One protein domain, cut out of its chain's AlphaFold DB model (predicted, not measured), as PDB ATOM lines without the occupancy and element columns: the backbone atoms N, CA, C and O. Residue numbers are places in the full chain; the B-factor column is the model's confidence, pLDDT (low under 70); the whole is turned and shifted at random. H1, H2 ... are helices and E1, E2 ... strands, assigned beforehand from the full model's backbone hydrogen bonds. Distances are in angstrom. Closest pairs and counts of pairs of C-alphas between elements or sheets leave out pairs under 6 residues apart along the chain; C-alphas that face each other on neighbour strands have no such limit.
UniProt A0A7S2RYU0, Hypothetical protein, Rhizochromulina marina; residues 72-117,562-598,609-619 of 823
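What this domain is: This is residues 72 to 117, 562 to 598 and 609 to 619 of the 823 residues of the protein "Hypothetical protein" of Rhizochromulina marina (UniProt A0A7S2RYU0). There is little regular structure here: loops make most of the domain, with the small hairpin E1 and E2 at one end and, apart from it, a second two-stranded sheet, E3 and E4, with short helices H1, H2 and H3 near it. The printed part has 94 residues, ordered E1 E2 H1 E3 H2 H3 E4, 33 in named elements; it is mixed, both sheets antiparallel, compact with radius of gyration of the C-alphas 13.7 A, spanning 39 by 30 by 26 A.

Where its parts are: Find C-alpha 95 at (26.980, -41.358, -16.694); E1 runs to 98, E2 from 103 to 106. Then find H1 at 569 to 572, E3 at 574 to 578, 13.0 A, H2 at 579 to 585, 9.9 A, H3 at 609 to 612, and E4 from 614 to 618, 12.6 A, ending at (35.006, -33.000, -26.493).

How they stand to each other: Within hydrogen-bond range are N 96 and O 105 of E1 and E2, 2.9 A, and N 575 and O 617 of E3 and E4, 2.9 A. H2 touches H3; their closest C-alphas, Leu 579 and Arg 610, are 5.1 A apart. The closest C-alphas of H1 and E4, Cys 570 and Cys 616, are 5.5 A apart. Every O i to N i+4 pair of H2 is within range; H1 and H3 are too short for one.

The domain as a whole: Residues 118 to 561 and 599 to 608 are not printed; the C-alpha gaps are 15.4 A and 9.0 A. The links printed whole are tight. No printed residue is under 70 in pLDDT.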
ATOM      1  N   VAL A  72      15.946 -37.218 -18.470       93.00
ATOM      2  CA  VAL A  72      16.128 -35.868 -19.019       93.00
ATOM      3  C   VAL A  72      17.613 -35.506 -18.909       93.00
ATOM      4  O   VAL A  72      18.196 -35.715 -17.837       93.00
ATOM      5  N   ALA A  73      18.227 -34.980 -19.968       93.06
ATOM      6  CA  ALA A  73      19.651 -34.637 -19.964       93.06
ATOM      7  C   ALA A  73      19.999 -33.554 -18.928       93.06
ATOM      8  O   ALA A  73      19.242 -32.607 -18.717       93.06
ATOM      9  N   TRP A  74      21.154 -33.690 -18.271       92.88
ATOM     10  CA  TRP A  74      21.725 -32.610 -17.453       92.88
ATOM     11  C   TRP A  74      22.357 -31.527 -18.317       92.88
ATOM     12  O   TRP A  74      22.169 -30.346 -18.058       92.88
ATOM     13  N   VAL A  75      23.108 -31.942 -19.336       89.44
ATOM     14  CA  VAL A  75      23.748 -31.052 -20.300       89.44
ATOM     15  C   VAL A  75      23.643 -31.663 -21.692       89.44
ATOM     16  O   VAL A  75      23.948 -32.842 -21.894       89.44
ATOM     17  N   ASP A  76      23.228 -30.851 -22.652       87.19
ATOM     18  CA  ASP A  76      23.155 -31.163 -24.071       87.19
ATOM     19  C   ASP A  76      23.292 -29.891 -24.920       87.19
ATOM     20  O   ASP A  76      23.360 -28.769 -24.415       87.19
ATOM     21  N   TYR A  77      23.420 -30.085 -26.234       84.88
ATOM     22  CA  TYR A  77      23.265 -28.990 -27.183       84.88
ATOM     23  C   TYR A  77      21.772 -28.701 -27.350       84.88
ATOM     24  O   TYR A  77      20.988 -29.650 -27.374       84.88
ATOM     25  N   PRO A  78      21.377 -27.429 -27.510       81.19
ATOM     26  CA  PRO A  78      19.976 -27.082 -27.669       81.19
ATOM     27  C   PRO A  78      19.400 -27.701 -28.946       81.19
ATOM     28  O   PRO A  78      20.020 -27.649 -30.013       81.19
ATOM     29  N   SER A  79      18.198 -28.257 -28.838       83.12
ATOM     30  CA  SER A  79      17.447 -28.821 -29.966       83.12
ATOM     31  C   SER A  79      16.608 -27.759 -30.689       83.12
ATOM     32  O   SER A  79      16.307 -27.912 -31.876       83.12
ATOM     33  N   ALA A  80      16.294 -26.652 -30.009       83.81
ATOM     34  CA  ALA A  80      15.674 -25.455 -30.567       83.81
ATOM     35  C   ALA A  80      16.089 -24.195 -29.781       83.81
ATOM     36  O   ALA A  80      16.884 -24.247 -28.845       83.81
ATOM     37  N   GLN A  81      15.569 -23.030 -30.180       83.31
ATOM     38  CA  GLN A  81      15.802 -21.778 -29.459       83.31
ATOM     39  C   GLN A  81      15.309 -21.897 -28.007       83.31
ATOM     40  O   GLN A  81      14.120 -22.110 -27.789       83.31
ATOM     41  N   ASP A  82      16.226 -21.733 -27.050       76.12
ATOM     42  CA  ASP A  82      15.993 -21.861 -25.605       76.12
ATOM     43  C   ASP A  82      15.409 -23.220 -25.160       76.12
ATOM     44  O   ASP A  82      14.835 -23.327 -24.079       76.12
ATOM     45  N   GLU A  83      15.588 -24.270 -25.967       82.62
ATOM     46  CA  GLU A  83      15.161 -25.637 -25.656       82.62
ATOM     47  C   GLU A  83      16.397 -26.534 -25.510       82.62
ATOM     48  O   GLU A  83      17.082 -26.840 -26.488       82.62
ATOM     49  N   ALA A  84      16.690 -26.910 -24.268       82.88
ATOM     50  CA  ALA A  84      17.708 -27.884 -23.876       82.88
ATOM     51  C   ALA A  84      17.061 -28.941 -22.966       82.88
ATOM     52  O   ALA A  84      15.852 -28.890 -22.725       82.88
ATOM     53  N   HIS A  85      17.854 -29.863 -22.422       89.81
ATOM     54  CA  HIS A  85      17.383 -30.938 -21.545       89.81
ATOM     55  C   HIS A  85      16.457 -31.926 -22.263       89.81
ATOM     56  O   HIS A  85      15.346 -32.214 -21.812       89.81
ATOM     57  N   GLU A  86      16.936 -32.487 -23.372       89.88
ATOM     58  CA  GLU A  86      16.227 -33.493 -24.152       89.88
ATOM     59  C   GLU A  86      15.711 -34.616 -23.239       89.88
ATOM     60  O   GLU A  86      16.418 -35.173 -22.384       89.88
ATOM     61  N   SER A  87      14.432 -34.935 -23.410       86.00
ATOM     62  CA  SER A  87      13.784 -36.015 -22.680       86.00
ATOM     63  C   SER A  87      14.186 -37.343 -23.322       86.00
ATOM     64  O   SER A  87      14.071 -37.495 -24.528       86.00
ATOM     65  N   PHE A  88      14.614 -38.329 -22.526       90.94
ATOM     66  CA  PHE A  88      15.042 -39.669 -22.977       90.94
ATOM     67  C   PHE A  88      16.481 -39.794 -23.504       90.94
ATOM     68  O   PHE A  88      16.769 -40.614 -24.379       90.94
ATOM     69  N   VAL A  89      17.423 -39.115 -22.863       94.31
ATOM     70  CA  VAL A  89      18.859 -39.317 -23.079       94.31
ATOM     71  C   VAL A  89      19.396 -40.445 -22.194       94.31
ATOM     72  O   VAL A  89      19.158 -40.469 -20.985       94.31
ATOM     73  N   GLU A  90      20.108 -41.401 -22.800       94.88
ATOM     74  CA  GLU A  90      20.704 -42.545 -22.095       94.88
ATOM     75  C   GLU A  90      21.633 -42.062 -20.976       94.88
ATOM     76  O   GLU A  90      22.532 -41.250 -21.200       94.88
ATOM     77  N   CYS A  91      21.395 -42.553 -19.758       96.62
ATOM     78  CA  CYS A  91      22.107 -42.118 -18.559       96.62
ATOM     79  C   CYS A  91      22.149 -40.582 -18.366       96.62
ATOM     80  O   CYS A  91      23.119 -40.063 -17.811       96.62
ATOM     81  N   SER A  92      21.133 -39.851 -18.856       96.06
ATOM     82  CA  SER A  92      20.948 -38.397 -18.692       96.06
ATOM     83  C   SER A  92      22.159 -37.533 -19.082       96.06
ATOM     84  O   SER A  92      22.311 -36.423 -18.567       96.06
ATOM     85  N   ASN A  93      23.036 -38.020 -19.972       93.00
ATOM     86  CA  ASN A  93      24.347 -37.410 -20.250       93.00
ATOM     87  C   ASN A  93      25.189 -37.155 -18.981       93.00
ATOM     88  O   ASN A  93      26.024 -36.256 -18.951       93.00
ATOM     89  N   MET A  94      24.983 -37.940 -17.922       94.25
ATOM     90  CA  MET A  94      25.662 -37.795 -16.630       94.25
ATOM     91  C   MET A  94      26.148 -39.143 -16.084       94.25
ATOM     92  O   MET A  94      26.224 -39.400 -14.881       94.25
ATOM     93  N   GLY A  95      26.483 -40.038 -17.003       94.06
ATOM     94  CA  GLY A  95      26.980 -41.358 -16.694       94.06
ATOM     95  C   GLY A  95      27.207 -42.174 -17.949       94.06
ATOM     96  O   GLY A  95      27.005 -41.725 -19.080       94.06
ATOM     97  N   TYR A  96      27.632 -43.407 -17.729       94.44
ATOM     98  CA  TYR A  96      27.971 -44.340 -18.783       94.44
ATOM     99  C   TYR A  96      27.183 -45.630 -18.655       94.44
ATOM    100  O   TYR A  96      27.216 -46.291 -17.621       94.44
ATOM    101  N   CYS A  97      26.519 -46.022 -19.740       94.75
ATOM    102  CA  CYS A  97      25.849 -47.309 -19.808       94.75
ATOM    103  C   CYS A  97      26.876 -48.448 -19.788       94.75
ATOM    104  O   CYS A  97      27.751 -48.512 -20.663       94.75
ATOM    105  N   ASP A  98      26.751 -49.351 -18.815       95.19
ATOM    106  CA  ASP A  98      27.367 -50.672 -18.867       95.19
ATOM    107  C   ASP A  98      26.508 -51.570 -19.765       95.19
ATOM    108  O   ASP A  98      25.397 -51.978 -19.412       95.19
ATOM    109  N   ARG A  99      27.030 -51.871 -20.956       92.69
ATOM    110  CA  ARG A  99      26.322 -52.646 -21.979       92.69
ATOM    111  C   ARG A  99      26.175 -54.128 -21.635       92.69
ATOM    112  O   ARG A  99      25.379 -54.794 -22.291       92.69
ATOM    113  N   GLU A 100      26.869 -54.655 -20.630       93.12
ATOM    114  CA  GLU A 100      26.678 -56.041 -20.183       93.12
ATOM    115  C   GLU A 100      25.494 -56.155 -19.217       93.12
ATOM    116  O   GLU A 100      24.691 -57.094 -19.296       93.12
ATOM    117  N   THR A 101      25.363 -55.185 -18.311       95.38
ATOM    118  CA  THR A 101      24.361 -55.212 -17.236       95.38
ATOM    119  C   THR A 101      23.102 -54.407 -17.552       95.38
ATOM    120  O   THR A 101      22.024 -54.767 -17.074       95.38
ATOM    121  N   GLY A 102      23.199 -53.375 -18.394       95.62
ATOM    122  CA  GLY A 102      22.118 -52.423 -18.668       95.62
ATOM    123  C   GLY A 102      21.926 -51.393 -17.560       95.62
ATOM    124  O   GLY A 102      20.837 -50.841 -17.429       95.62
ATOM    125  N   ILE A 103      22.951 -51.173 -16.733       97.00
ATOM    126  CA  ILE A 103      22.924 -50.233 -15.611       97.00
ATOM    127  C   ILE A 103      23.802 -49.029 -15.956       97.00
ATOM    128  O   ILE A 103      24.923 -49.179 -16.448       97.00
ATOM    129  N   CYS A 104      23.301 -47.825 -15.685       97.25
ATOM    130  CA  CYS A 104      24.097 -46.612 -15.796       97.25
ATOM    131  C   CYS A 104      25.091 -46.511 -14.632       97.25
ATOM    132  O   CYS A 104      24.715 -46.560 -13.464       97.25
ATOM    133  N   THR A 105      26.372 -46.350 -14.958       95.94
ATOM    134  CA  THR A 105      27.411 -45.955 -14.003       95.94
ATOM    135  C   THR A 105      27.450 -44.436 -13.959       95.94
ATOM    136  O   THR A 105      27.943 -43.802 -14.893       95.94
ATOM    137  N   CYS A 106      26.878 -43.859 -12.908       94.75
ATOM    138  CA  CYS A 106      26.729 -42.415 -12.789       94.75
ATOM    139  C   CYS A 106      28.026 -41.714 -12.415       94.75
ATOM    140  O   CYS A 106      28.884 -42.275 -11.728       94.75
ATOM    141  N   ARG A 107      28.142 -40.459 -12.858       92.00
ATOM    142  CA  ARG A 107      29.146 -39.536 -12.338       92.00
ATOM    143  C   ARG A 107      28.992 -39.432 -10.818       92.00
ATOM    144  O   ARG A 107      27.879 -39.419 -10.304       92.00
ATOM    145  N   GLU A 108      30.110 -39.323 -10.103       88.88
ATOM    146  CA  GLU A 108      30.094 -39.140  -8.650       88.88
ATOM    147  C   GLU A 108      29.201 -37.956  -8.233       88.88
ATOM    148  O   GLU A 108      29.295 -36.859  -8.790       88.88
ATOM    149  N   GLY A 109      28.318 -38.205  -7.261       89.56
ATOM    150  CA  GLY A 109      27.316 -37.249  -6.793       89.56
ATOM    151  C   GLY A 109      26.065 -37.123  -7.652       89.56
ATOM    152  O   GLY A 109      25.268 -36.220  -7.395       89.56
ATOM    153  N   PHE A 110      25.900 -38.005  -8.638       93.56
ATOM    154  CA  PHE A 110      24.655 -38.224  -9.355       93.56
ATOM    155  C   PHE A 110      24.180 -39.662  -9.145       93.56
ATOM    156  O   PHE A 110      24.980 -40.595  -9.040       93.56
ATOM    157  N   GLU A 111      22.869 -39.846  -9.095       94.31
ATOM    158  CA  GLU A 111      22.225 -41.129  -8.852       94.31
ATOM    159  C   GLU A 111      20.907 -41.259  -9.622       94.31
ATOM    160  O   GLU A 111      20.538 -40.405 -10.427       94.31
ATOM    161  N   GLY A 112      20.208 -42.364  -9.381       94.44
ATOM    162  CA  GLY A 112      19.028 -42.765 -10.137       94.44
ATOM    163  C   GLY A 112      19.362 -43.805 -11.213       94.44
ATOM    164  O   GLY A 112      20.529 -43.983 -11.574       94.44
ATOM    165  N   PRO A 113      18.362 -44.553 -11.711       95.12
ATOM    166  CA  PRO A 113      18.568 -45.581 -12.733       95.12
ATOM    167  C   PRO A 113      19.237 -45.071 -14.018       95.12
ATOM    168  O   PRO A 113      19.929 -45.841 -14.685       95.12
ATOM    169  N   GLY A 114      19.014 -43.805 -14.365       96.00
ATOM    170  CA  GLY A 114      19.564 -43.102 -15.516       96.00
ATOM    171  C   GLY A 114      20.465 -41.922 -15.144       96.00
ATOM    172  O   GLY A 114      20.684 -41.082 -16.004       96.00
ATOM    173  N   CYS A 115      20.997 -41.836 -13.919       96.62
ATOM    174  CA  CYS A 115      21.828 -40.708 -13.457       96.62
ATOM    175  C   CYS A 115      21.122 -39.344 -13.518       96.62
ATOM    176  O   CYS A 115      21.737 -38.295 -13.721       96.62
ATOM    177  N   GLU A 116      19.802 -39.366 -13.382       94.38
ATOM    178  CA  GLU A 116      18.930 -38.215 -13.527       94.38
ATOM    179  C   GLU A 116      18.867 -37.344 -12.266       94.38
ATOM    180  O   GLU A 116      18.374 -36.230 -12.349       94.38
ATOM    181  N   TYR A 117      19.385 -37.792 -11.121       94.31
ATOM    182  CA  TYR A 117      19.309 -37.051  -9.860       94.31
ATOM    183  C   TYR A 117      20.686 -36.581  -9.412       94.31
ATOM    184  O   TYR A 117      21.640 -37.351  -9.415       94.31
ATOM    185  N   ALA A 562      32.967 -32.889 -15.717       82.56
ATOM    186  CA  ALA A 562      33.404 -34.208 -15.300       82.56
ATOM    187  C   ALA A 562      34.847 -34.518 -15.741       82.56
ATOM    188  O   ALA A 562      35.333 -34.013 -16.754       82.56
ATOM    189  N   THR A 563      35.520 -35.379 -14.972       82.56
ATOM    190  CA  THR A 563      36.904 -35.793 -15.226       82.56
ATOM    191  C   THR A 563      37.059 -37.285 -14.953       82.56
ATOM    192  O   THR A 563      36.793 -37.722 -13.833       82.56
ATOM    193  N   ALA A 564      37.552 -38.052 -15.925       79.81
ATOM    194  CA  ALA A 564      38.023 -39.421 -15.693       79.81
ATOM    195  C   ALA A 564      39.498 -39.459 -15.253       79.81
ATOM    196  O   ALA A 564      39.974 -40.463 -14.723       79.81
ATOM    197  N   VAL A 565      40.229 -38.358 -15.463       74.50
ATOM    198  CA  VAL A 565      41.621 -38.170 -15.047       74.50
ATOM    199  C   VAL A 565      41.662 -37.063 -14.001       74.50
ATOM    200  O   VAL A 565      41.228 -35.942 -14.252       74.50
ATOM    201  N   GLN A 566      42.170 -37.380 -12.809       78.56
ATOM    202  CA  GLN A 566      42.185 -36.449 -11.683       78.56
ATOM    203  C   GLN A 566      42.911 -35.142 -12.041       78.56
ATOM    204  O   GLN A 566      44.093 -35.160 -12.377       78.56
ATOM    205  N   GLY A 567      42.207 -34.016 -11.898       74.31
ATOM    206  CA  GLY A 567      42.750 -32.673 -12.121       74.31
ATOM    207  C   GLY A 567      42.701 -32.176 -13.569       74.31
ATOM    208  O   GLY A 567      43.121 -31.050 -13.811       74.31
ATOM    209  N   GLU A 568      42.177 -32.968 -14.508       81.75
ATOM    210  CA  GLU A 568      42.077 -32.604 -15.925       81.75
ATOM    211  C   GLU A 568      40.602 -32.476 -16.331       81.75
ATOM    212  O   GLU A 568      39.921 -33.486 -16.533       81.75
ATOM    213  N   GLU A 569      40.103 -31.238 -16.451       85.75
ATOM    214  CA  GLU A 569      38.751 -30.950 -16.957       85.75
ATOM    215  C   GLU A 569      38.494 -31.684 -18.274       85.75
ATOM    216  O   GLU A 569      39.337 -31.679 -19.175       85.75
ATOM    217  N   CYS A 570      37.327 -32.328 -18.388       87.06
ATOM    218  CA  CYS A 570      36.968 -33.102 -19.575       87.06
ATOM    219  C   CYS A 570      38.043 -34.130 -19.945       87.06
ATOM    220  O   CYS A 570      38.369 -34.328 -21.115       87.06
ATOM    221  N   SER A 571      38.654 -34.726 -18.917       88.25
ATOM    222  CA  SER A 571      39.723 -35.720 -19.022       88.25
ATOM    223  C   SER A 571      40.940 -35.246 -19.832       88.25
ATOM    224  O   SER A 571      41.693 -36.072 -20.344       88.25
ATOM    225  N   GLY A 572      41.128 -33.928 -19.976       84.31
ATOM    226  CA  GLY A 572      42.176 -33.321 -20.804       84.31
ATOM    227  C   GLY A 572      41.917 -33.428 -22.312       84.31
ATOM    228  O   GLY A 572      42.825 -33.201 -23.113       84.31
ATOM    229  N   HIS A 573      40.699 -33.799 -22.705       83.38
ATOM    230  CA  HIS A 573      40.284 -34.134 -24.070       83.38
ATOM    231  C   HIS A 573      39.066 -33.322 -24.529       83.38
ATOM    232  O   HIS A 573      38.283 -33.767 -25.371       83.38
ATOM    233  N   GLY A 574      38.877 -32.141 -23.951       84.25
ATOM    234  CA  GLY A 574      37.800 -31.235 -24.306       84.25
ATOM    235  C   GLY A 574      37.888 -29.916 -23.555       84.25
ATOM    236  O   GLY A 574      38.836 -29.648 -22.815       84.25
ATOM    237  N   ARG A 575      36.868 -29.082 -23.747       86.44
ATOM    238  CA  ARG A 575      36.711 -27.799 -23.056       86.44
ATOM    239  C   ARG A 575      35.483 -27.840 -22.162       86.44
ATOM    240  O   ARG A 575      34.409 -28.218 -22.629       86.44
ATOM    241  N   CYS A 576      35.636 -27.386 -20.923       88.31
ATOM    242  CA  CYS A 576      34.515 -27.158 -20.026       88.31
ATOM    243  C   CYS A 576      33.795 -25.863 -20.407       88.31
ATOM    244  O   CYS A 576      34.415 -24.796 -20.431       88.31
ATOM    245  N   LEU A 577      32.514 -25.945 -20.762       88.25
ATOM    246  CA  LEU A 577      31.747 -24.790 -21.227       88.25
ATOM    247  C   LEU A 577      30.361 -24.741 -20.568       88.25
ATOM    248  O   LEU A 577      29.731 -25.790 -20.426       88.25
ATOM    249  N   PRO A 578      29.868 -23.541 -20.212       89.00
ATOM    250  CA  PRO A 578      28.496 -23.365 -19.743       89.00
ATOM    251  C   PRO A 578      27.490 -23.608 -20.878       89.00
ATOM    252  O   PRO A 578      27.839 -23.464 -22.058       89.00
ATOM    253  N   LEU A 579      26.233 -23.915 -20.537       86.94
ATOM    254  CA  LEU A 579      25.176 -24.261 -21.503       86.94
ATOM    255  C   LEU A 579      25.005 -23.236 -22.632       86.94
ATOM    256  O   LEU A 579      24.948 -23.616 -23.801       86.94
ATOM    257  N   TRP A 580      25.011 -21.931 -22.334       85.31
ATOM    258  CA  TRP A 580      24.877 -20.915 -23.393       85.31
ATOM    259  C   TRP A 580      26.011 -20.946 -24.415       85.31
ATOM    260  O   TRP A 580      25.802 -20.632 -25.583       85.31
ATOM    261  N   ARG A 581      27.225 -21.310 -23.994       85.56
ATOM    262  CA  ARG A 581      28.370 -21.383 -24.900       85.56
ATOM    263  C   ARG A 581      28.375 -22.710 -25.657       85.56
ATOM    264  O   ARG A 581      28.807 -22.747 -26.805       85.56
ATOM    265  N   LEU A 582      27.869 -23.788 -25.052       82.94
ATOM    266  CA  LEU A 582      27.586 -25.027 -25.781       82.94
ATOM    267  C   LEU A 582      26.561 -24.779 -26.895       82.94
ATOM    268  O   LEU A 582      26.780 -25.244 -28.009       82.94
ATOM    269  N   ALA A 583      25.534 -23.958 -26.652       84.12
ATOM    270  CA  ALA A 583      24.564 -23.558 -27.674       84.12
ATOM    271  C   ALA A 583      25.207 -22.895 -28.907       84.12
ATOM    272  O   ALA A 583      24.896 -23.270 -30.034       84.12
ATOM    273  N   GLU A 584      26.179 -21.994 -28.728       82.19
ATOM    274  CA  GLU A 584      26.916 -21.363 -29.847       82.19
ATOM    275  C   GLU A 584      27.730 -22.370 -30.690       82.19
ATOM    276  O   GLU A 584      28.042 -22.153 -31.873       82.19
ATOM    277  N   LEU A 585      28.103 -23.492 -30.073       79.50
ATOM    278  CA  LEU A 585      28.818 -24.591 -30.716       79.50
ATOM    279  C   LEU A 585      27.880 -25.662 -31.279       79.50
ATOM    280  O   LEU A 585      28.368 -26.543 -31.981       79.50
ATOM    281  N   GLY A 586      26.573 -25.561 -31.023       78.75
ATOM    282  CA  GLY A 586      25.560 -26.453 -31.569       78.75
ATOM    283  C   GLY A 586      25.584 -26.472 -33.094       78.75
ATOM    284  O   GLY A 586      25.746 -25.443 -33.769       78.75
ATOM    285  N   ASP A 587      25.446 -27.664 -33.653       79.38
ATOM    286  CA  ASP A 587      25.304 -27.856 -35.083       79.38
ATOM    287  C   ASP A 587      24.175 -28.842 -35.386       79.38
ATOM    288  O   ASP A 587      23.868 -29.740 -34.602       79.38
ATOM    289  N   THR A 588      23.512 -28.634 -36.518       78.25
ATOM    290  CA  THR A 588      22.638 -29.636 -37.116       78.25
ATOM    291  C   THR A 588      23.347 -30.107 -38.363       78.25
ATOM    292  O   THR A 588      23.551 -29.331 -39.296       78.25
ATOM    293  N   ASN A 589      23.741 -31.380 -38.373       73.25
ATOM    294  CA  ASN A 589      24.429 -31.973 -39.514       73.25
ATOM    295  C   ASN A 589      25.734 -31.222 -39.878       73.25
ATOM    296  O   ASN A 589      26.096 -31.081 -41.049       73.25
ATOM    297  N   GLY A 590      26.443 -30.709 -38.863       70.75
ATOM    298  CA  GLY A 590      27.682 -29.939 -38.992       70.75
ATOM    299  C   GLY A 590      27.511 -28.467 -39.380       70.75
ATOM    300  O   GLY A 590      28.490 -27.717 -39.345       70.75
ATOM    301  N   ASP A 591      26.301 -28.022 -39.722       74.06
ATOM    302  CA  ASP A 591      26.011 -26.608 -39.943       74.06
ATOM    303  C   ASP A 591      25.629 -25.914 -38.642       74.06
ATOM    304  O   ASP A 591      24.873 -26.438 -37.828       74.06
ATOM    305  N   ALA A 592      26.157 -24.704 -38.451       77.56
ATOM    306  CA  ALA A 592      25.899 -23.923 -37.254       77.56
ATOM    307  C   ALA A 592      24.401 -23.721 -37.019       77.56
ATOM    308  O   ALA A 592      23.726 -23.137 -37.869       77.56
ATOM    309  N   THR A 593      23.898 -24.117 -35.850       82.00
ATOM    310  CA  THR A 593      22.555 -23.703 -35.453       82.00
ATOM    311  C   THR A 593      22.556 -22.219 -35.106       82.00
ATOM    312  O   THR A 593      23.538 -21.691 -34.587       82.00
ATOM    313  N   THR A 594      21.432 -21.542 -35.331       82.62
ATOM    314  CA  THR A 594      21.201 -20.194 -34.783       82.62
ATOM    315  C   THR A 594      20.619 -20.235 -33.372       82.62
ATOM    316  O   THR A 594      20.252 -19.188 -32.845       82.62
ATOM    317  N   PHE A 595      20.462 -21.429 -32.796       82.94
ATOM    318  CA  PHE A 595      19.892 -21.608 -31.471       82.94
ATOM    319  C   PHE A 595      20.808 -20.982 -30.431       82.94
ATOM    320  O   PHE A 595      22.026 -21.155 -30.446       82.94
ATOM    321  N   SER A 596      20.194 -20.236 -29.531       81.31
ATOM    322  CA  SER A 596      20.828 -19.762 -28.315       81.31
ATOM    323  C   SER A 596      20.079 -20.331 -27.123       81.31
ATOM    324  O   SER A 596      18.965 -20.836 -27.262       81.31
ATOM    325  N   TYR A 597      20.731 -20.283 -25.970       79.75
ATOM    326  CA  TYR A 597      20.168 -20.763 -24.725       79.75
ATOM    327  C   TYR A 597      20.377 -19.697 -23.649       79.75
ATOM    328  O   TYR A 597      21.513 -19.401 -23.265       79.75
ATOM    329  N   GLY A 598      19.276 -19.058 -23.255       74.12
ATOM    330  CA  GLY A 598      19.207 -17.933 -22.325       74.12
ATOM    331  C   GLY A 598      19.958 -16.689 -22.818       74.12
ATOM    332  O   GLY A 598      20.802 -16.131 -22.118       74.12
ATOM    333  N   GLU A 609      20.340 -21.944 -14.876       87.56
ATOM    334  CA  GLU A 609      21.264 -23.020 -15.197       87.56
ATOM    335  C   GLU A 609      22.206 -22.676 -16.349       87.56
ATOM    336  O   GLU A 609      23.236 -23.327 -16.529       87.56
ATOM    337  N   ARG A 610      21.890 -21.619 -17.106       86.44
ATOM    338  CA  ARG A 610      22.646 -21.168 -18.275       86.44
ATOM    339  C   ARG A 610      24.141 -21.029 -17.991       86.44
ATOM    340  O   ARG A 610      24.960 -21.412 -18.827       86.44
ATOM    341  N   GLU A 611      24.476 -20.422 -16.856       86.25
ATOM    342  CA  GLU A 611      25.855 -20.233 -16.388       86.25
ATOM    343  C   GLU A 611      26.237 -21.224 -15.287       86.25
ATOM    344  O   GLU A 611      27.421 -21.482 -15.113       86.25
ATOM    345  N   ALA A 612      25.271 -21.818 -14.583       90.12
ATOM    346  CA  ALA A 612      25.563 -22.757 -13.507       90.12
ATOM    347  C   ALA A 612      25.991 -24.138 -14.035       90.12
ATOM    348  O   ALA A 612      26.983 -24.713 -13.578       90.12
ATOM    349  N   LEU A 613      25.291 -24.684 -15.035       90.88
ATOM    350  CA  LEU A 613      25.600 -25.995 -15.605       90.88
ATOM    351  C   LEU A 613      26.687 -25.895 -16.670       90.88
ATOM    352  O   LEU A 613      26.553 -25.182 -17.667       90.88
ATOM    353  N   HIS A 614      27.752 -26.673 -16.474       90.56
ATOM    354  CA  HIS A 614      28.820 -26.832 -17.449       90.56
ATOM    355  C   HIS A 614      28.893 -28.270 -17.955       90.56
ATOM    356  O   HIS A 614      28.781 -29.232 -17.192       90.56
ATOM    357  N   GLY A 615      29.129 -28.406 -19.257       89.31
ATOM    358  CA  GLY A 615      29.368 -29.681 -19.916       89.31
ATOM    359  C   GLY A 615      30.675 -29.691 -20.684       89.31
ATOM    360  O   GLY A 615      31.265 -28.652 -20.998       89.31
ATOM    361  N   CYS A 616      31.122 -30.898 -21.007       89.31
ATOM    362  CA  CYS A 616      32.318 -31.094 -21.796       89.31
ATOM    363  C   CYS A 616      32.026 -31.054 -23.294       89.31
ATOM    364  O   CYS A 616      31.328 -31.907 -23.837       89.31
ATOM    365  N   HIS A 617      32.637 -30.093 -23.979       87.31
ATOM    366  CA  HIS A 617      32.750 -30.107 -25.430       87.31
ATOM    367  C   HIS A 617      34.026 -30.855 -25.820       87.31
ATOM    368  O   HIS A 617      35.124 -30.301 -25.722       87.31
ATOM    369  N   CYS A 618      33.877 -32.117 -26.217       84.50
ATOM    370  CA  CYS A 618      35.006 -33.000 -26.493       84.50
ATOM    371  C   CYS A 618      35.753 -32.658 -27.779       84.50
ATOM    372  O   CYS A 618      35.159 -32.292 -28.794       84.50
ATOM    373  N   ASP A 619      37.065 -32.861 -27.740       77.44
ATOM    374  CA  ASP A 619      37.942 -32.735 -28.891       77.44
ATOM    375  C   ASP A 619      37.631 -33.862 -29.881       77.44
ATOM    376  O   ASP A 619      37.917 -35.038 -29.635       77.44
TER     377      ASP A 619